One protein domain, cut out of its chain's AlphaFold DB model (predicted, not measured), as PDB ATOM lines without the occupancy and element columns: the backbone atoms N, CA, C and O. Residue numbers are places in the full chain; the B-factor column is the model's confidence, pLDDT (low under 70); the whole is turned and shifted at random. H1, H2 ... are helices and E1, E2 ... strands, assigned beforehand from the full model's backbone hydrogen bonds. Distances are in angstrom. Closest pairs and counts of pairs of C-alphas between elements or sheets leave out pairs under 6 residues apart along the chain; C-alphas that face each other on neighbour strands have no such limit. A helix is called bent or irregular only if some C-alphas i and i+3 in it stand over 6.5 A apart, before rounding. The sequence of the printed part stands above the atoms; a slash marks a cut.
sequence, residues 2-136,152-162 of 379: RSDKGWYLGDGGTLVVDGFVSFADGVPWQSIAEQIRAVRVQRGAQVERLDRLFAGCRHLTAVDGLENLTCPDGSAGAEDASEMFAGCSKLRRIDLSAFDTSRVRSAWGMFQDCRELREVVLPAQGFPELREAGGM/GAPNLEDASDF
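Overview. This is residues 2 to 136 and 152 to 162 of the 379 residues of the protein "Bacterial surface protein 26-residue repeat" of uncultured Collinsella sp (UniProt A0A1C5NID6). With little regular structure, the chain winds in stacked turns, a short solenoid with small strands E1, E2, E3, E5, E6 and E7 in a row along one side. The 146 printed residues, with one named helix and seven named strands, E1 E2 H1 E3 E4 E5 E6 E7, are mostly strand, though named elements hold only 30 residues. The mixed sheet runs E1 E2 E3 E5; E6 and E7 are parallel. The whole is compact, radius of gyration of the C-alphas 14.2 A, spanning 41 by 35 by 28 A.

Along the chain. E1, residues 7 to 10, begins at C-alpha 7 (283.461, 253.842, 261.160). E2 is 14 to 17, H1 30 to 35, E3 38 to 41, 10.2 A long, E4 45 to 47, E5 62 to 64, E6 93 to 95, and E7 119 to 121, ending at C-alpha 121 (284.983, 279.447, 260.239).

Arrangement. Hairpin E1 and E2 has N 10 and O 14 at 2.8 A. E2, H1, E3 form a strand-helix-strand unit, parallel strands with a helix between, its crossover right-handed; N 15 and O 38 are 2.8 A apart. H1, irregular with C-alphas 31 and 34 7.9 A apart, only grazes the sheet; 0 of 2 O i to N i+4 and 2 of 3 O i to N i+3 pairs are within hydrogen-bond range. E4 pairs with no named strand. Between the parallel neighbours E3 and E5, N 39 and O 62 are within hydrogen-bond range at 2.9 A, and between the parallel neighbours E6 and E7, N 121 and O 94 are within hydrogen-bond range at 2.9 A.

Size, cuts and confidence. Residues 137 to 151 are not printed; C-alphas 136 and 152 are 14.3 A apart. Links E2 to H1, E4 to E5, E5 to E6 and E6 to E7 are long. Residues 2 and 73 to 77 have pLDDT under 70.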
ATOM      1  N   ARG A   2     280.881 250.117 253.044       62.47
ATOM      2  CA  ARG A   2     280.728 250.731 254.370       62.47
ATOM      3  C   ARG A   2     281.203 249.741 255.427       62.47
ATOM      4  O   ARG A   2     280.980 248.544 255.248       62.47
ATOM      5  N   SER A   3     281.869 250.217 256.469       77.75
ATOM      6  CA  SER A   3     282.248 249.356 257.590       77.75
ATOM      7  C   SER A   3     281.008 248.860 258.347       77.75
ATOM      8  O   SER A   3     280.029 249.593 258.486       77.75
ATOM      9  N   ASP A   4     281.060 247.643 258.896       80.12
ATOM     10  CA  ASP A   4     279.946 247.080 259.682       80.12
ATOM     11  C   ASP A   4     279.622 247.923 260.928       80.12
ATOM     12  O   ASP A   4     278.502 247.909 261.428       80.12
ATOM     13  N   LYS A   5     280.613 248.676 261.422       84.38
ATOM     14  CA  LYS A   5     280.504 249.560 262.591       84.38
ATOM     15  C   LYS A   5     280.127 251.005 262.240       84.38
ATOM     16  O   LYS A   5     279.986 251.815 263.148       84.38
ATOM     17  N   GLY A   6     280.044 251.346 260.951       91.38
ATOM     18  CA  GLY A   6     279.840 252.718 260.474       91.38
ATOM     19  C   GLY A   6     281.041 253.659 260.654       91.38
ATOM     20  O   GLY A   6     280.923 254.854 260.376       91.38
ATOM     21  N   TRP A   7     282.184 253.141 261.107       94.75
ATOM     22  CA  TRP A   7     283.461 253.842 261.160       94.75
ATOM     23  C   TRP A   7     284.657 252.875 261.099       94.75
ATOM     24  O   TRP A   7     284.557 251.694 261.445       94.75
ATOM     25  N   TYR A   8     285.823 253.393 260.715       94.88
ATOM     26  CA  TYR A   8     287.110 252.695 260.823       94.88
ATOM     27  C   TYR A   8     288.277 253.686 260.931       94.88
ATOM     28  O   TYR A   8     288.158 254.851 260.552       94.88
ATOM     29  N   LEU A   9     289.423 253.221 261.439       96.56
ATOM     30  CA  LEU A   9     290.674 253.983 261.424       96.56
ATOM     31  C   LEU A   9     291.491 253.571 260.195       96.56
ATOM     32  O   LEU A   9     291.927 252.426 260.094       96.56
ATOM     33  N   GLY A  10     291.657 254.488 259.246       93.81
ATOM     34  CA  GLY A  10     292.492 254.295 258.066       93.81
ATOM     35  C   GLY A  10     293.970 254.589 258.325       93.81
ATOM     36  O   GLY A  10     294.363 255.087 259.387       93.81
ATOM     37  N   ASP A  11     294.789 254.331 257.306       88.38
ATOM     38  CA  ASP A  11     296.229 254.581 257.352       88.38
ATOM     39  C   ASP A  11     296.549 256.041 257.714       88.38
ATOM     40  O   ASP A  11     295.834 256.985 257.365       88.38
ATOM     41  N   GLY A  12     297.636 256.229 258.467       92.00
ATOM     42  CA  GLY A  12     298.058 257.552 258.935       92.00
ATOM     43  C   GLY A  12     297.190 258.151 260.051       92.00
ATOM     44  O   GLY A  12     297.399 259.311 260.403       92.00
ATOM     45  N   GLY A  13     296.256 257.386 260.630       97.06
ATOM     46  CA  GLY A  13     295.426 257.829 261.756       97.06
ATOM     47  C   GLY A  13     294.201 258.647 261.339       97.06
ATOM     48  O   GLY A  13     293.757 259.513 262.092       97.06
ATOM     49  N   THR A  14     293.668 258.418 260.137       98.06
ATOM     50  CA  THR A  14     292.434 259.081 259.685       98.06
ATOM     51  C   THR A  14     291.223 258.297 260.176       98.06
ATOM     52  O   THR A  14     290.983 257.187 259.704       98.06
ATOM     53  N   LEU A  15     290.444 258.861 261.095       97.69
ATOM     54  CA  LEU A  15     289.140 258.317 261.457       97.69
ATOM     55  C   LEU A  15     288.158 258.594 260.317       97.69
ATOM     56  O   LEU A  15     287.895 259.750 259.985       97.69
ATOM     57  N   VAL A  16     287.609 257.540 259.722       96.88
ATOM     58  CA  VAL A  16     286.575 257.643 258.693       96.88
ATOM     59  C   VAL A  16     285.237 257.247 259.298       96.88
ATOM     60  O   VAL A  16     285.114 256.148 259.832       96.88
ATOM     61  N   VAL A  17     284.240 258.126 259.185       95.19
ATOM     62  CA  VAL A  17     282.844 257.849 259.560       95.19
ATOM     63  C   VAL A  17     282.048 257.648 258.274       95.19
ATOM     64  O   VAL A  17     281.953 258.570 257.462       95.19
ATOM     65  N   ASP A  18     281.530 256.442 258.047       93.12
ATOM     66  CA  ASP A  18     280.947 256.023 256.763       93.12
ATOM     67  C   ASP A  18     279.578 255.332 256.855       93.12
ATOM     68  O   ASP A  18     279.014 254.928 255.835       93.12
ATOM     69  N   GLY A  19     279.008 255.239 258.054       90.56
ATOM     70  CA  GLY A  19     277.690 254.661 258.294       90.56
ATOM     71  C   GLY A  19     277.057 255.181 259.579       90.56
ATOM     72  O   GLY A  19     277.340 256.299 260.004       90.56
ATOM     73  N   PHE A  20     276.175 254.376 260.172       89.88
ATOM     74  CA  PHE A  20     275.552 254.695 261.453       89.88
ATOM     75  C   PHE A  20     276.486 254.334 262.612       89.88
ATOM     76  O   PHE A  20     276.945 253.197 262.707       89.88
ATOM     77  N   VAL A  21     276.740 255.300 263.491       89.12
ATOM     78  CA  VAL A  21     277.569 255.170 264.688       89.12
ATOM     79  C   VAL A  21     276.671 255.296 265.919       89.12
ATOM     80  O   VAL A  21     276.154 256.377 266.211       89.12
ATOM     81  N   SER A  22     276.505 254.187 266.642       85.56
ATOM     82  CA  SER A  22     275.803 254.144 267.931       85.56
ATOM     83  C   SER A  22     276.771 254.312 269.101       85.56
ATOM     84  O   SER A  22     277.934 253.908 269.024       85.56
ATOM     85  N   PHE A  23     276.270 254.907 270.182       83.00
ATOM     86  CA  PHE A  23     277.014 255.328 271.364       83.00
ATOM     87  C   PHE A  23     276.660 254.477 272.593       83.00
ATOM     88  O   PHE A  23     276.797 254.956 273.717       83.00
ATOM     89  N   ALA A  24     276.207 253.230 272.409       74.69
ATOM     90  CA  ALA A  24     275.713 252.368 273.493       74.69
ATOM     91  C   ALA A  24     276.623 252.330 274.745       74.69
ATOM     92  O   ALA A  24     276.111 252.316 275.860       74.69
ATOM     93  N   ASP A  25     277.949 252.409 274.557       74.81
ATOM     94  CA  ASP A  25     278.963 252.441 275.626       74.81
ATOM     95  C   ASP A  25     279.828 253.728 275.613       74.81
ATOM     96  O   ASP A  25     280.950 253.754 276.122       74.81
ATOM     97  N   GLY A  26     279.331 254.808 275.001       84.06
ATOM     98  CA  GLY A  26     280.067 256.049 274.738       84.06
ATOM     99  C   GLY A  26     280.613 256.150 273.308       84.06
ATOM    100  O   GLY A  26     280.254 255.373 272.425       84.06
ATOM    101  N   VAL A  27     281.478 257.141 273.066       90.38
ATOM    102  CA  VAL A  27     282.058 257.406 271.737       90.38
ATOM    103  C   VAL A  27     282.935 256.218 271.300       90.38
ATOM    104  O   VAL A  27     283.920 255.914 271.982       90.38
ATOM    105  N   PRO A  28     282.661 255.554 270.159       91.44
ATOM    106  CA  PRO A  28     283.297 254.271 269.831       91.44
ATOM    107  C   PRO A  28     284.820 254.290 269.675       91.44
ATOM    108  O   PRO A  28     285.479 253.268 269.869       91.44
ATOM    109  N   TRP A  29     285.394 255.437 269.322       93.75
ATOM    110  CA  TRP A  29     286.835 255.597 269.130       93.75
ATOM    111  C   TRP A  29     287.566 256.166 270.349       93.75
ATOM    112  O   TRP A  29     288.753 256.477 270.255       93.75
ATOM    113  N   GLN A  30     286.918 256.262 271.513       92.19
ATOM    114  CA  GLN A  30     287.545 256.836 272.706       92.19
ATOM    115  C   GLN A  30     288.845 256.116 273.107       92.19
ATOM    116  O   GLN A  30     289.822 256.755 273.493       92.19
ATOM    117  N   SER A  31     288.891 254.788 272.970       93.50
ATOM    118  CA  SER A  31     290.071 253.969 273.290       93.50
ATOM    119  C   SER A  31     291.250 254.180 272.332       93.50
ATOM    120  O   SER A  31     292.386 253.857 272.673       93.50
ATOM    121  N   ILE A  32     290.992 254.739 271.147       95.19
ATOM    122  CA  ILE A  32     291.989 255.006 270.105       95.19
ATOM    123  C   ILE A  32     292.159 256.505 269.826       95.19
ATOM    124  O   ILE A  32     292.824 256.860 268.857       95.19
ATOM    125  N   ALA A  33     291.602 257.389 270.660       96.38
ATOM    126  CA  ALA A  33     291.610 258.838 270.438       96.38
ATOM    127  C   ALA A  33     293.026 259.419 270.241       96.38
ATOM    128  O   ALA A  33     293.226 260.320 269.429       96.38
ATOM    129  N   GLU A  34     294.034 258.847 270.910       96.75
ATOM    130  CA  GLU A  34     295.449 259.231 270.763       96.75
ATOM    131  C   GLU A  34     296.045 258.883 269.383       96.75
ATOM    132  O   GLU A  34     297.084 259.411 268.991       96.75
ATOM    133  N   GLN A  35     295.404 257.998 268.620       97.88
ATOM    134  CA  GLN A  35     295.845 257.611 267.276       97.88
ATOM    135  C   GLN A  35     295.220 258.490 266.183       97.88
ATOM    136  O   GLN A  35     295.722 258.508 265.058       97.88
ATOM    137  N   ILE A  36     294.144 259.220 266.497       98.56
ATOM    138  CA  ILE A  36     293.383 260.011 265.527       98.56
ATOM    139  C   ILE A  36     294.117 261.318 265.222       98.56
ATOM    140  O   ILE A  36     294.330 262.161 266.094       98.56
ATOM    141  N   ARG A  37     294.482 261.493 263.950       98.44
ATOM    142  CA  ARG A  37     295.174 262.677 263.412       98.44
ATOM    143  C   ARG A  37     294.310 263.499 262.465       98.44
ATOM    144  O   ARG A  37     294.517 264.707 262.345       98.44
ATOM    145  N   ALA A  38     293.347 262.854 261.814       98.38
ATOM    146  CA  ALA A  38     292.385 263.479 260.919       98.38
ATOM    147  C   ALA A  38     291.022 262.791 261.043       98.38
ATOM    148  O   ALA A  38     290.956 261.608 261.381       98.38
ATOM    149  N   VAL A  39     289.953 263.516 260.738       97.88
ATOM    150  CA  VAL A  39     288.587 262.991 260.641       97.88
ATOM    151  C   VAL A  39     288.075 263.221 259.228       97.88
ATOM    152  O   VAL A  39     288.242 264.305 258.674       97.88
ATOM    153  N   ARG A  40     287.420 262.210 258.657       97.25
ATOM    154  CA  ARG A  40     286.696 262.311 257.390       97.25
ATOM    155  C   ARG A  40     285.300 261.728 257.543       97.25
ATOM    156  O   ARG A  40     285.145 260.516 257.687       97.25
ATOM    157  N   VAL A  41     284.290 262.580 257.452       95.50
ATOM    158  CA  VAL A  41     282.885 262.172 257.482       95.50
ATOM    159  C   VAL A  41     282.386 262.004 256.047       95.50
ATOM    160  O   VAL A  41     282.426 262.932 255.240       95.50
ATOM    161  N   GLN A  42     281.964 260.791 255.695       95.25
ATOM    162  CA  GLN A  42     281.478 260.463 254.356       95.25
ATOM    163  C   GLN A  42     279.974 260.709 254.215       95.25
ATOM    164  O   GLN A  42     279.224 260.761 255.188       95.25
ATOM    165  N   ARG A  43     279.506 260.792 252.965       92.19
ATOM    166  CA  ARG A  43     278.079 260.938 252.652       92.19
ATOM    167  C   ARG A  43     277.234 259.825 253.273       92.19
ATOM    168  O   ARG A  43     277.472 258.632 253.054       92.19
ATOM    169  N   GLY A  44     276.186 260.244 253.979       87.19
ATOM    170  CA  GLY A  44     275.245 259.361 254.663       87.19
ATOM    171  C   GLY A  44     275.796 258.747 255.951       87.19
ATOM    172  O   GLY A  44     275.281 257.709 256.367       87.19
ATOM    173  N   ALA A  45     276.834 259.354 256.535       91.19
ATOM    174  CA  ALA A  45     277.231 259.123 257.914       91.19
ATOM    175  C   ALA A  45     276.130 259.600 258.869       91.19
ATOM    176  O   ALA A  45     275.565 260.687 258.711       91.19
ATOM    177  N   GLN A  46     275.835 258.779 259.870       90.12
ATOM    178  CA  GLN A  46     274.848 259.080 260.895       90.12
ATOM    179  C   GLN A  46     275.452 258.847 262.275       90.12
ATOM    180  O   GLN A  46     276.090 257.824 262.498       90.12
ATOM    181  N   VAL A  47     275.237 259.769 263.207       90.44
ATOM    182  CA  VAL A  47     275.660 259.633 264.607       90.44
ATOM    183  C   VAL A  47     274.456 259.765 265.523       90.44
ATOM    184  O   VAL A  47     273.568 260.574 265.275       90.44
ATOM    185  N   GLU A  48     274.417 258.967 266.584       89.31
ATOM    186  CA  GLU A  48     273.345 259.027 267.584       89.31
ATOM    187  C   GLU A  48     273.262 260.403 268.272       89.31
ATOM    188  O   GLU A  48     272.169 260.901 268.528       89.31
ATOM    189  N   ARG A  49     274.417 261.033 268.527       89.75
ATOM    190  CA  ARG A  49     274.551 262.332 269.200       89.75
ATOM    191  C   ARG A  49     275.841 263.054 268.794       89.75
ATOM    192  O   ARG A  49     276.783 262.407 268.332       89.75
ATOM    193  N   LEU A  50     275.873 264.381 268.935       92.12
ATOM    194  CA  LEU A  50     277.032 265.216 268.581       92.12
ATOM    195  C   LEU A  50     277.970 265.496 269.761       92.12
ATOM    196  O   LEU A  50     279.162 265.741 269.546       92.12
ATOM    197  N   ASP A  51     277.467 265.474 270.993       94.12
ATOM    198  CA  ASP A  51     278.277 265.803 272.155       94.12
ATOM    199  C   ASP A  51     279.438 264.827 272.324       94.12
ATOM    200  O   ASP A  51     279.329 263.612 272.135       94.12
ATOM    201  N   ARG A  52     280.594 265.404 272.652       95.56
ATOM    202  CA  ARG A  52     281.873 264.708 272.823       95.56
ATOM    203  C   ARG A  52     282.337 263.877 271.626       95.56
ATOM    204  O   ARG A  52     283.317 263.151 271.774       95.56
ATOM    205  N   LEU A  53     281.711 263.992 270.450       95.81
ATOM    206  CA  LEU A  53     281.954 263.117 269.297       95.81
ATOM    207  C   LEU A  53     283.446 262.953 268.967       95.81
ATOM    208  O   LEU A  53     283.900 261.846 268.712       95.81
ATOM    209  N   PHE A  54     284.236 264.021 269.023       97.38
ATOM    210  CA  PHE A  54     285.685 263.986 268.802       97.38
ATOM    211  C   PHE A  54     286.487 264.413 270.037       97.38
ATOM    212  O   PHE A  54     287.685 264.692 269.932       97.38
ATOM    213  N   ALA A  55     285.864 264.436 271.215       97.62
ATOM    214  CA  ALA A  55     286.518 264.845 272.447       97.62
ATOM    215  C   ALA A  55     287.749 263.978 272.748       97.62
ATOM    216  O   ALA A  55     287.746 262.755 272.623       97.62
ATOM    217  N   GLY A  56     288.833 264.621 273.171       97.81
ATOM    218  CA  GLY A  56     290.071 263.952 273.550       97.81
ATOM    219  C   GLY A  56     290.906 263.430 272.381       97.81
ATOM    220  O   GLY A  56     291.952 262.838 272.640       97.81
ATOM    221  N   CYS A  57     290.532 263.680 271.120       98.31
ATOM    222  CA  CYS A  57     291.386 263.402 269.960       98.31
ATOM    223  C   CYS A  57     292.566 264.395 269.920       98.31
ATOM    224  O   CYS A  57     292.628 265.307 269.094       98.31
ATOM    225  N   ARG A  58     293.513 264.266 270.859       98.25
ATOM    226  CA  ARG A  58     294.552 265.272 271.156       98.25
ATOM    227  C   ARG A  58     295.471 265.578 269.980       98.25
ATOM    228  O   ARG A  58     296.016 266.682 269.930       98.25
ATOM    229  N   HIS A  59     295.618 264.624 269.063       98.44
ATOM    230  CA  HIS A  59     296.445 264.703 267.864       98.44
ATOM    231  C   HIS A  59     295.673 265.108 266.597       98.44
ATOM    232  O   HIS A  59     296.287 265.195 265.533       98.44
ATOM    233  N   LEU A  60     294.370 265.392 266.701       98.62
ATOM    234  CA  LEU A  60     293.528 265.809 265.585       98.62
ATOM    235  C   LEU A  60     294.000 267.148 265.008       98.62
ATOM    236  O   LEU A  60     294.156 268.123 265.737       98.62
ATOM    237  N   THR A  61     294.214 267.190 263.694       98.06
ATOM    238  CA  THR A  61     294.705 268.375 262.968       98.06
ATOM    239  C   THR A  61     293.798 268.821 261.825       98.06
ATOM    240  O   THR A  61     293.871 269.983 261.433       98.06
ATOM    241  N   ALA A  62     292.946 267.930 261.311       97.12
ATOM    242  CA  ALA A  62     292.043 268.204 260.198       97.12
ATOM    243  C   ALA A  62     290.718 267.457 260.377       97.12
ATOM    244  O   ALA A  62     290.707 266.302 260.810       97.12
ATOM    245  N   VAL A  63     289.615 268.116 260.033       97.06
ATOM    246  CA  VAL A  63     288.263 267.557 260.073       97.06
ATOM    247  C   VAL A  63     287.583 267.940 258.770       97.06
ATOM    248  O   VAL A  63     287.350 269.121 258.529       97.06
ATOM    249  N   ASP A  64     287.263 266.940 257.957       96.06
ATOM    250  CA  ASP A  64     286.621 267.124 256.660       96.06
ATOM    251  C   ASP A  64     285.243 266.458 256.642       96.06
ATOM    252  O   ASP A  64     285.052 265.361 257.179       96.06
ATOM    253  N   GLY A  65     284.297 267.081 255.940       94.50
ATOM    254  CA  GLY A  65     283.007 266.476 255.620       94.50
ATOM    255  C   GLY A  65     281.925 266.630 256.688       94.50
ATOM    256  O   GLY A  65     280.965 265.860 256.655       94.50
ATOM    257  N   LEU A  66     282.054 267.572 257.633       93.12
ATOM    258  CA  LEU A  66     281.060 267.797 258.695       93.12
ATOM    259  C   LEU A  66     279.644 268.048 258.159       93.12
ATOM    260  O   LEU A  66     278.681 267.674 258.819       93.12
ATOM    261  N   GLU A  67     279.504 268.589 256.951       91.12
ATOM    262  CA  GLU A  67     278.224 268.765 256.256       91.12
ATOM    263  C   GLU A  67     277.497 267.446 255.944       91.12
ATOM    264  O   GLU A  67     276.299 267.432 255.672       91.12
ATOM    265  N   ASN A  68     278.219 266.323 255.966       92.06
ATOM    266  CA  ASN A  68     277.657 264.993 255.748       92.06
ATOM    267  C   ASN A  68     277.176 264.331 257.047       92.06
ATOM    268  O   ASN A  68     276.576 263.255 256.982       92.06
ATOM    269  N   LEU A  69     277.478 264.927 258.204       90.06
ATOM    270  CA  LEU A  69     277.120 264.391 259.508       90.06
ATOM    271  C   LEU A  69     275.644 264.668 259.793       90.06
ATOM    272  O   LEU A  69     275.205 265.814 259.792       90.06
ATOM    273  N   THR A  70     274.880 263.617 260.066       87.81
ATOM    274  CA  THR A  70     273.455 263.734 260.399       87.81
ATOM    275  C   THR A  70     273.129 262.918 261.642       87.81
ATOM    276  O   THR A  70     273.797 261.926 261.926       87.81
ATOM    277  N   CYS A  71     272.094 263.306 262.381       85.06
ATOM    278  CA  CYS A  71     271.504 262.451 263.409       85.06
ATOM    279  C   CYS A  71     270.262 261.760 262.828       85.06
ATOM    280  O   CYS A  71     269.526 262.406 262.070       85.06
ATOM    281  N   PRO A  72     270.008 260.470 263.133       77.50
ATOM    282  CA  PRO A  72     268.769 259.808 262.733       77.50
ATOM    283  C   PRO A  72     267.555 260.655 263.126       77.50
ATOM    284  O   PRO A  72     267.600 261.323 264.155       77.50
ATOM    285  N   ASP A  73     266.532 260.650 262.263       66.56
ATOM    286  CA  ASP A  73     265.202 261.274 262.414       66.56
ATOM    287  C   ASP A  73     265.121 262.784 262.730       66.56
ATOM    288  O   ASP A  73     264.024 263.322 262.884       66.56
ATOM    289  N   GLY A  74     266.245 263.507 262.748       58.53
ATOM    290  CA  GLY A  74     266.237 264.862 263.288       58.53
ATOM    291  C   GLY A  74     265.904 264.837 264.787       58.53
ATOM    292  O   GLY A  74     265.067 265.605 265.261       58.53
ATOM    293  N   SER A  75     266.518 263.936 265.535       59.78
ATOM    294  CA  SER A  75     266.343 263.793 266.983       59.78
ATOM    295  C   SER A  75     267.004 264.925 267.774       59.78
ATOM    296  O   SER A  75     267.788 265.724 267.256       59.78
ATOM    297  N   ALA A  76     266.728 264.941 269.082       61.00
ATOM    298  CA  ALA A  76     267.443 265.728 270.087       61.00
ATOM    299  C   ALA A  76     268.980 265.552 270.042       61.00
ATOM    300  O   ALA A  76     269.699 266.415 270.534       61.00
ATOM    301  N   GLY A  77     269.504 264.485 269.421       63.59
ATOM    302  CA  GLY A  77     270.945 264.252 269.268       63.59
ATOM    303  C   GLY A  77     271.684 265.320 268.449       63.59
ATOM    304  O   GLY A  77     272.887 265.489 268.633       63.59
ATOM    305  N   ALA A  78     270.970 266.075 267.602       81.06
ATOM    306  CA  ALA A  78     271.509 267.229 266.875       81.06
ATOM    307  C   ALA A  78     271.426 268.552 267.670       81.06
ATOM    308  O   ALA A  78     271.932 269.576 267.216       81.06
ATOM    309  N   GLU A  79     270.760 268.555 268.831       92.38
ATOM    310  CA  GLU A  79     270.550 269.761 269.645       92.38
ATOM    311  C   GLU A  79     271.702 270.025 270.623       92.38
ATOM    312  O   GLU A  79     271.853 271.151 271.095       92.38
ATOM    313  N   ASP A  80     272.533 269.021 270.898       94.50
ATOM    314  CA  ASP A  80     273.635 269.104 271.854       94.50
ATOM    315  C   ASP A  80     274.976 268.790 271.178       94.50
ATOM    316  O   ASP A  80     275.318 267.632 270.951       94.50
ATOM    317  N   ALA A  81     275.735 269.838 270.857       96.44
ATOM    318  CA  ALA A  81     277.099 269.768 270.339       96.44
ATOM    319  C   ALA A  81     278.146 270.023 271.443       96.44
ATOM    320  O   ALA A  81     279.284 270.418 271.155       96.44
ATOM    321  N   SER A  82     277.772 269.831 272.712       97.94
ATOM    322  CA  SER A  82     278.654 270.096 273.843       97.94
ATOM    323  C   SER A  82     279.923 269.263 273.769       97.94
ATOM    324  O   SER A  82     279.910 268.067 273.487       97.94
ATOM    325  N   GLU A  83     281.060 269.899 274.019       98.50
ATOM    326  CA  GLU A  83     282.372 269.255 274.055       98.50
ATOM    327  C   GLU A  83     282.748 268.493 272.770       98.50
ATOM    328  O   GLU A  83     283.687 267.698 272.798       98.50
ATOM    329  N   MET A  84     282.067 268.727 271.636       97.75
ATOM    330  CA  MET A  84     282.240 267.956 270.396       97.75
ATOM    331  C   MET A  84     283.709 267.835 269.966       97.75
ATOM    332  O   MET A  84     284.121 266.778 269.499       97.75
ATOM    333  N   PHE A  85     284.516 268.878 270.174       98.56
ATOM    334  CA  PHE A  85     285.955 268.901 269.901       98.56
ATOM    335  C   PHE A  85     286.797 269.176 271.156       98.56
ATOM    336  O   PHE A  85     287.964 269.556 271.045       98.56
ATOM    337  N   ALA A  86     286.250 268.990 272.360       98.75
ATOM    338  CA  ALA A  86     286.961 269.311 273.592       98.75
ATOM    339  C   ALA A  86     288.285 268.538 273.700       98.75
ATOM    340  O   ALA A  86     288.347 267.321 273.552       98.75
ATOM    341  N   GLY A  87     289.380 269.236 273.980       98.62
ATOM    342  CA  GLY A  87     290.705 268.651 274.148       98.62
ATOM    343  C   GLY A  87     291.402 268.242 272.847       98.62
ATOM    344  O   GLY A  87     292.465 267.618 272.927       98.62
ATOM    345  N   CYS A  88     290.883 268.615 271.671       98.69
ATOM    346  CA  CYS A  88     291.557 268.475 270.372       98.69
ATOM    347  C   CYS A  88     292.754 269.437 270.267       98.69
ATOM    348  O   CYS A  88     292.768 270.405 269.512       98.69
ATOM    349  N   SER A  89     293.783 269.196 271.081       98.31
ATOM    350  CA  SER A  89     294.824 270.180 271.401       98.31
ATOM    351  C   SER A  89     295.722 270.593 270.229       98.31
ATOM    352  O   SER A  89     296.370 271.634 270.316       98.31
ATOM    353  N   LYS A  90     295.756 269.795 269.155       98.62
ATOM    354  CA  LYS A  90     296.508 270.051 267.918       98.62
ATOM    355  C   LYS A  90     295.661 270.637 266.785       98.62
ATOM    356  O   LYS A  90     296.219 270.965 265.737       98.62
ATOM    357  N   LEU A  91     294.356 270.812 266.993       98.56
ATOM    358  CA  LEU A  91     293.464 271.389 265.997       98.56
ATOM    359  C   LEU A  91     293.755 272.885 265.878       98.56
ATOM    360  O   LEU A  91     293.683 273.607 266.868       98.56
ATOM    361  N   ARG A  92     294.115 273.342 264.674       98.38
ATOM    362  CA  ARG A  92     294.489 274.747 264.410       98.38
ATOM    363  C   ARG A  92     293.396 275.557 263.742       98.38
ATOM    364  O   ARG A  92     293.296 276.758 263.977       98.38
ATOM    365  N   ARG A  93     292.607 274.892 262.909       97.75
ATOM    366  CA  ARG A  93     291.492 275.456 262.165       97.75
ATOM    367  C   ARG A  93     290.356 274.450 262.185       97.75
ATOM    368  O   ARG A  93     290.609 273.256 262.041       97.75
ATOM    369  N   ILE A  94     289.134 274.938 262.324       97.12
ATOM    370  CA  ILE A  94     287.924 274.154 262.092       97.12
ATOM    371  C   ILE A  94     287.003 274.943 261.171       97.12
ATOM    372  O   ILE A  94     286.845 276.156 261.330       97.12
ATOM    373  N   ASP A  95     286.440 274.261 260.180       96.50
ATOM    374  CA  ASP A  95     285.494 274.850 259.243       96.50
ATOM    375  C   ASP A  95     284.094 274.304 259.524       96.50
ATOM    376  O   ASP A  95     283.841 273.112 259.354       96.50
ATOM    377  N   LEU A  96     283.205 275.171 260.008       95.19
ATOM    378  CA  LEU A  96     281.799 274.866 260.272       95.19
ATOM    379  C   LEU A  96     280.875 275.514 259.233       95.19
ATOM    380  O   LEU A  96     279.663 275.502 259.423       95.19
ATOM    381  N   SER A  97     281.408 276.094 258.149       93.69
ATOM    382  CA  SER A  97     280.620 276.885 257.190       93.69
ATOM    383  C   SER A  97     279.434 276.117 256.597       93.69
ATOM    384  O   SER A  97     278.377 276.700 256.363       93.69
ATOM    385  N   ALA A  98     279.603 274.808 256.398       88.25
ATOM    386  CA  ALA A  98     278.594 273.898 255.865       88.25
ATOM    387  C   ALA A  98     277.983 272.957 256.925       88.25
ATOM    388  O   ALA A  98     277.200 272.073 256.581       88.25
ATOM    389  N   PHE A  99     278.331 273.126 258.204       91.56
ATOM    390  CA  PHE A  99     277.754 272.343 259.294       91.56
ATOM    391  C   PHE A  99     276.346 272.856 259.629       91.56
ATOM    392  O   PHE A  99     276.132 274.062 259.774       91.56
ATOM    393  N   ASP A 100     275.373 271.948 259.748       90.44
ATOM    394  CA  ASP A 100     273.998 272.319 260.089       90.44
ATOM    395  C   ASP A 100     273.863 272.619 261.589       90.44
ATOM    396  O   ASP A 100     273.711 271.738 262.432       90.44
ATOM    397  N   THR A 101     273.904 273.906 261.910       92.75
ATOM    398  CA  THR A 101     273.740 274.462 263.256       92.75
ATOM    399  C   THR A 101     272.315 274.912 263.561       92.75
ATOM    400  O   THR A 101     272.074 275.489 264.623       92.75
ATOM    401  N   SER A 102     271.351 274.664 262.665       92.50
ATOM    402  CA  SER A 102     269.982 275.195 262.774       92.50
ATOM    403  C   SER A 102     269.233 274.732 264.025       92.50
ATOM    404  O   SER A 102     268.272 275.375 264.440       92.50
ATOM    405  N   ARG A 103     269.683 273.631 264.635       92.69
ATOM    406  CA  ARG A 103     269.044 273.001 265.795       92.69
ATOM    407  C   ARG A 103     269.914 272.930 267.039       92.69
ATOM    408  O   ARG A 103     269.413 272.511 268.077       92.69
ATOM    409  N   VAL A 104     271.179 273.332 266.951       95.62
ATOM    410  CA  VAL A 104     272.110 273.267 268.081       95.62
ATOM    411  C   VAL A 104     271.648 274.250 269.156       95.62
ATOM    412  O   VAL A 104     271.659 275.460 268.945       95.62
ATOM    413  N   ARG A 105     271.235 273.712 270.306       97.19
ATOM    414  CA  ARG A 105     270.798 274.447 271.501       97.19
ATOM    415  C   ARG A 105     271.909 274.584 272.530       97.19
ATOM    416  O   ARG A 105     271.950 275.606 273.216       97.19
ATOM    417  N   SER A 106     272.806 273.602 272.603       98.25
ATOM    418  CA  SER A 106     273.993 273.647 273.456       98.25
ATOM    419  C   SER A 106     275.266 273.400 272.651       98.25
ATOM    420  O   SER A 106     275.361 272.462 271.862       98.25
ATOM    421  N   ALA A 107     276.244 274.278 272.846       98.25
ATOM    422  CA  ALA A 107     277.619 274.167 272.375       98.25
ATOM    423  C   ALA A 107     278.581 274.348 273.561       98.25
ATOM    424  O   ALA A 107     279.682 274.899 273.418       98.25
ATOM    425  N   TRP A 108     278.149 273.919 274.753       98.69
ATOM    426  CA  TRP A 108     278.930 274.040 275.974       98.69
ATOM    427  C   TRP A 108     280.291 273.373 275.783       98.69
ATOM    428  O   TRP A 108     280.382 272.221 275.368       98.69
ATOM    429  N   GLY A 109     281.379 274.097 276.019       98.75
ATOM    430  CA  GLY A 109     282.720 273.533 275.896       98.75
ATOM    431  C   GLY A 109     283.085 272.989 274.510       98.75
ATOM    432  O   GLY A 109     284.039 272.216 274.433       98.75
ATOM    433  N   MET A 110     282.369 273.338 273.427       98.69
ATOM    434  CA  MET A 110     282.519 272.703 272.103       98.69
ATOM    435  C   MET A 110     283.980 272.616 271.635       98.69
ATOM    436  O   MET A 110     284.391 271.584 271.105       98.69
ATOM    437  N   PHE A 111     284.777 273.655 271.893       98.81
ATOM    438  CA  PHE A 111     286.206 273.734 271.588       98.81
ATOM    439  C   PHE A 111     287.082 273.857 272.841       98.81
ATOM    440  O   PHE A 111     288.240 274.268 272.747       98.81
ATOM    441  N   GLN A 112     286.576 273.493 274.024       98.88
ATOM    442  CA  GLN A 112     287.328 273.603 275.273       98.88
ATOM    443  C   GLN A 112     288.707 272.942 275.140       98.88
ATOM    444  O   GLN A 112     288.831 271.835 274.631       98.88
ATOM    445  N   ASP A 113     289.765 273.601 275.613       98.81
ATOM    446  CA  ASP A 113     291.145 273.105 275.586       98.81
ATOM    447  C   ASP A 113     291.677 272.736 274.178       98.81
ATOM    448  O   ASP A 113     292.673 272.012 274.057       98.81
ATOM    449  N   CYS A 114     291.101 273.285 273.100       98.81
ATOM    450  CA  CYS A 114     291.713 273.278 271.767       98.81
ATOM    451  C   CYS A 114     292.876 274.285 271.715       98.81
ATOM    452  O   CYS A 114     292.784 275.375 271.155       98.81
ATOM    453  N   ARG A 115     293.989 273.951 272.378       98.62
ATOM    454  CA  ARG A 115     295.065 274.907 272.708       98.62
ATOM    455  C   ARG A 115     295.750 275.550 271.501       98.62
ATOM    456  O   ARG A 115     296.216 276.681 271.631       98.62
ATOM    457  N   GLU A 116     295.830 274.855 270.367       98.75
ATOM    458  CA  GLU A 116     296.405 275.377 269.119       98.75
ATOM    459  C   GLU A 116     295.366 275.998 268.166       98.75
ATOM    460  O   GLU A 116     295.762 276.451 267.092       98.75
ATOM    461  N   LEU A 117     294.080 276.065 268.542       98.69
ATOM    462  CA  LEU A 117     293.012 276.592 267.687       98.69
ATOM    463  C   LEU A 117     293.184 278.097 267.488       98.69
ATOM    464  O   LEU A 117     293.207 278.854 268.455       98.69
ATOM    465  N   ARG A 118     293.333 278.507 266.227       97.56
ATOM    466  CA  ARG A 118     293.550 279.900 265.806       97.56
ATOM    467  C   ARG A 118     292.378 280.460 265.020       97.56
ATOM    468  O   ARG A 118     292.140 281.658 265.074       97.56
ATOM    469  N   GLU A 119     291.692 279.604 264.271       95.56
ATOM    470  CA  GLU A 119     290.650 280.008 263.335       95.56
ATOM    471  C   GLU A 119     289.450 279.065 263.430       95.56
ATOM    472  O   GLU A 119     289.592 277.841 263.374       95.56
ATOM    473  N   VAL A 120     288.262 279.651 263.540       96.38
ATOM    474  CA  VAL A 120     286.983 278.950 263.436       96.38
ATOM    475  C   VAL A 120     286.183 279.649 262.354       96.38
ATOM    476  O   VAL A 120     285.842 280.821 262.499       96.38
ATOM    477  N   VAL A 121     285.894 278.941 261.268       96.81
ATOM    478  CA  VAL A 121     284.983 279.447 260.239       96.81
ATOM    479  C   VAL A 121     283.571 279.103 260.687       96.81
ATOM    480  O   VAL A 121     283.197 277.933 260.704       96.81
ATOM    481  N   LEU A 122     282.813 280.112 261.105       95.56
ATOM    482  CA  LEU A 122     281.441 279.949 261.584       95.56
ATOM    483  C   LEU A 122     280.456 279.787 260.404       95.56
ATOM    484  O   LEU A 122     280.715 280.310 259.316       95.56
ATOM    485  N   PRO A 123     279.332 279.073 260.595       94.00
ATOM    486  CA  PRO A 123     278.276 278.953 259.589       94.00
ATOM    487  C   PRO A 123     277.655 280.312 259.252       94.00
ATOM    488  O   PRO A 123     277.421 281.131 260.139       94.00
ATOM    489  N   ALA A 124     277.309 280.535 257.981       92.75
ATOM    490  CA  ALA A 124     276.711 281.799 257.532       92.75
ATOM    491  C   ALA A 124     275.350 282.086 258.196       92.75
ATOM    492  O   ALA A 124     275.004 283.242 258.436       92.75
ATOM    493  N   GLN A 125     274.584 281.037 258.512       91.94
ATOM    494  CA  GLN A 125     273.327 281.124 259.258       91.94
ATOM    495  C   GLN A 125     273.512 281.336 260.772       91.94
ATOM    496  O   GLN A 125     272.524 281.561 261.471       91.94
ATOM    497  N   GLY A 126     274.744 281.259 261.283       95.50
ATOM    498  CA  GLY A 126     275.037 281.311 262.712       95.50
ATOM    499  C   GLY A 126     274.440 280.133 263.481       95.50
ATOM    500  O   GLY A 126     274.283 279.035 262.948       95.50
ATOM    501  N   PHE A 127     274.098 280.361 264.744       96.31
ATOM    502  CA  PHE A 127     273.504 279.369 265.635       96.31
ATOM    503  C   PHE A 127     272.132 279.856 266.144       96.31
ATOM    504  O   PHE A 127     272.018 280.338 267.274       96.31
ATOM    505  N   PRO A 128     271.066 279.763 265.328       95.75
ATOM    506  CA  PRO A 128     269.796 280.438 265.606       95.75
ATOM    507  C   PRO A 128     269.083 279.946 266.877       95.75
ATOM    508  O   PRO A 128     268.406 280.738 267.534       95.75
ATOM    509  N   GLU A 129     269.248 278.677 267.251       96.56
ATOM    510  CA  GLU A 129     268.603 278.056 268.420       96.56
ATOM    511  C   GLU A 129     269.528 277.935 269.647       96.56
ATOM    512  O   GLU A 129     269.098 277.422 270.681       96.56
ATOM    513  N   LEU A 130     270.773 278.418 269.561       97.75
ATOM    514  CA  LEU A 130     271.771 278.269 270.622       97.75
ATOM    515  C   LEU A 130     271.396 279.084 271.855       97.75
ATOM    516  O   LEU A 130     271.188 280.295 271.771       97.75
ATOM    517  N   ARG A 131     271.351 278.396 272.998       98.12
ATOM    518  CA  ARG A 131     271.056 278.950 274.326       98.12
ATOM    519  C   ARG A 131     272.257 278.864 275.249       98.12
ATOM    520  O   ARG A 131     272.510 279.802 275.996       98.12
ATOM    521  N   GLU A 132     273.020 277.780 275.158       98.44
ATOM    522  CA  GLU A 132     274.141 277.501 276.050       98.44
ATOM    523  C   GLU A 132     275.446 277.413 275.264       98.44
ATOM    524  O   GLU A 132     275.650 276.502 274.466       98.44
ATOM    525  N   ALA A 133     276.359 278.349 275.501       98.25
ATOM    526  CA  ALA A 133     277.709 278.329 274.943       98.25
ATOM    527  C   ALA A 133     278.764 278.501 276.042       98.25
ATOM    528  O   ALA A 133     279.872 278.997 275.805       98.25
ATOM    529  N   GLY A 134     278.412 278.084 277.261       98.56
ATOM    530  CA  GLY A 134     279.297 278.134 278.407       98.56
ATOM    531  C   GLY A 134     280.619 277.432 278.093       98.56
ATOM    532  O   GLY A 134     280.646 276.293 277.637       98.56
ATOM    533  N   GLY A 135     281.744 278.118 278.259       98.75
ATOM    534  CA  GLY A 135     283.061 277.544 278.006       98.75
ATOM    535  C   GLY A 135     283.357 277.156 276.555       98.75
ATOM    536  O   GLY A 135     284.342 276.448 276.351       98.75
ATOM    537  N   MET A 136     282.573 277.596 275.558       98.75
ATOM    538  CA  MET A 136     282.706 277.163 274.156       98.75
ATOM    539  C   MET A 136     284.154 277.205 273.643       98.75
ATOM    540  O   MET A 136     284.589 276.255 272.996       98.75
ATOM    541  N   GLY A 152     276.026 284.617 265.335       95.88
ATOM    542  CA  GLY A 152     274.618 284.595 264.934       95.88
ATOM    543  C   GLY A 152     273.717 283.834 265.914       95.88
ATOM    544  O   GLY A 152     272.871 283.057 265.480       95.88
ATOM    545  N   ALA A 153     273.915 284.041 267.221       96.50
ATOM    546  CA  ALA A 153     273.191 283.360 268.298       96.50
ATOM    547  C   ALA A 153     272.228 284.310 269.043       96.50
ATOM    548  O   ALA A 153     272.518 284.731 270.163       96.50
ATOM    549  N   PRO A 154     271.072 284.675 268.449       96.06
ATOM    550  CA  PRO A 154     270.136 285.648 269.023       96.06
ATOM    551  C   PRO A 154     269.456 285.179 270.316       96.06
ATOM    552  O   PRO A 154     268.873 285.987 271.042       96.06
ATOM    553  N   ASN A 155     269.482 283.870 270.572       97.25
ATOM    554  CA  ASN A 155     268.829 283.228 271.706       97.25
ATOM    555  C   ASN A 155     269.806 282.831 272.822       97.25
ATOM    556  O   ASN A 155     269.389 282.134 273.741       97.25
ATOM    557  N   LEU A 156     271.065 283.279 272.752       97.81
ATOM    558  CA  LEU A 156     272.097 282.907 273.713       97.81
ATOM    559  C   LEU A 156     271.752 283.418 275.119       97.81
ATOM    560  O   LEU A 156     271.555 284.619 275.317       97.81
ATOM    561  N   GLU A 157     271.693 282.498 276.080       98.00
ATOM    562  CA  GLU A 157     271.344 282.732 277.486       98.00
ATOM    563  C   GLU A 157     272.568 282.568 278.404       98.00
ATOM    564  O   GLU A 157     272.725 283.341 279.352       98.00
ATOM    565  N   ASP A 158     273.466 281.625 278.100       98.44
ATOM    566  CA  ASP A 158     274.678 281.347 278.877       98.44
ATOM    567  C   ASP A 158     275.957 281.503 278.038       98.44
ATOM    568  O   ASP A 158     276.235 280.707 277.137       98.44
ATOM    569  N   ALA A 159     276.760 282.516 278.379       98.00
ATOM    570  CA  ALA A 159     278.117 282.735 277.876       98.00
ATOM    571  C   ALA A 159     279.171 282.691 279.003       98.00
ATOM    572  O   ALA A 159     280.252 283.280 278.897       98.00
ATOM    573  N   SER A 160     278.868 282.008 280.107       98.62
ATOM    574  CA  SER A 160     279.800 281.832 281.220       98.62
ATOM    575  C   SER A 160     281.062 281.132 280.730       98.62
ATOM    576  O   SER A 160     281.002 280.213 279.923       98.62
ATOM    577  N   ASP A 161     282.239 281.543 281.186       98.88
ATOM    578  CA  ASP A 161     283.519 280.943 280.790       98.88
ATOM    579  C   ASP A 161     283.848 280.934 279.286       98.88
ATOM    580  O   ASP A 161     284.841 280.301 278.918       98.88
ATOM    581  N   PHE A 162     283.081 281.611 278.419       98.81
ATOM    582  CA  PHE A 162     283.161 281.463 276.956       98.81
ATOM    583  C   PHE A 162     284.600 281.505 276.419       98.81
ATOM    584  O   PHE A 162     284.994 280.620 275.661       98.81
TER     585      PHE A 162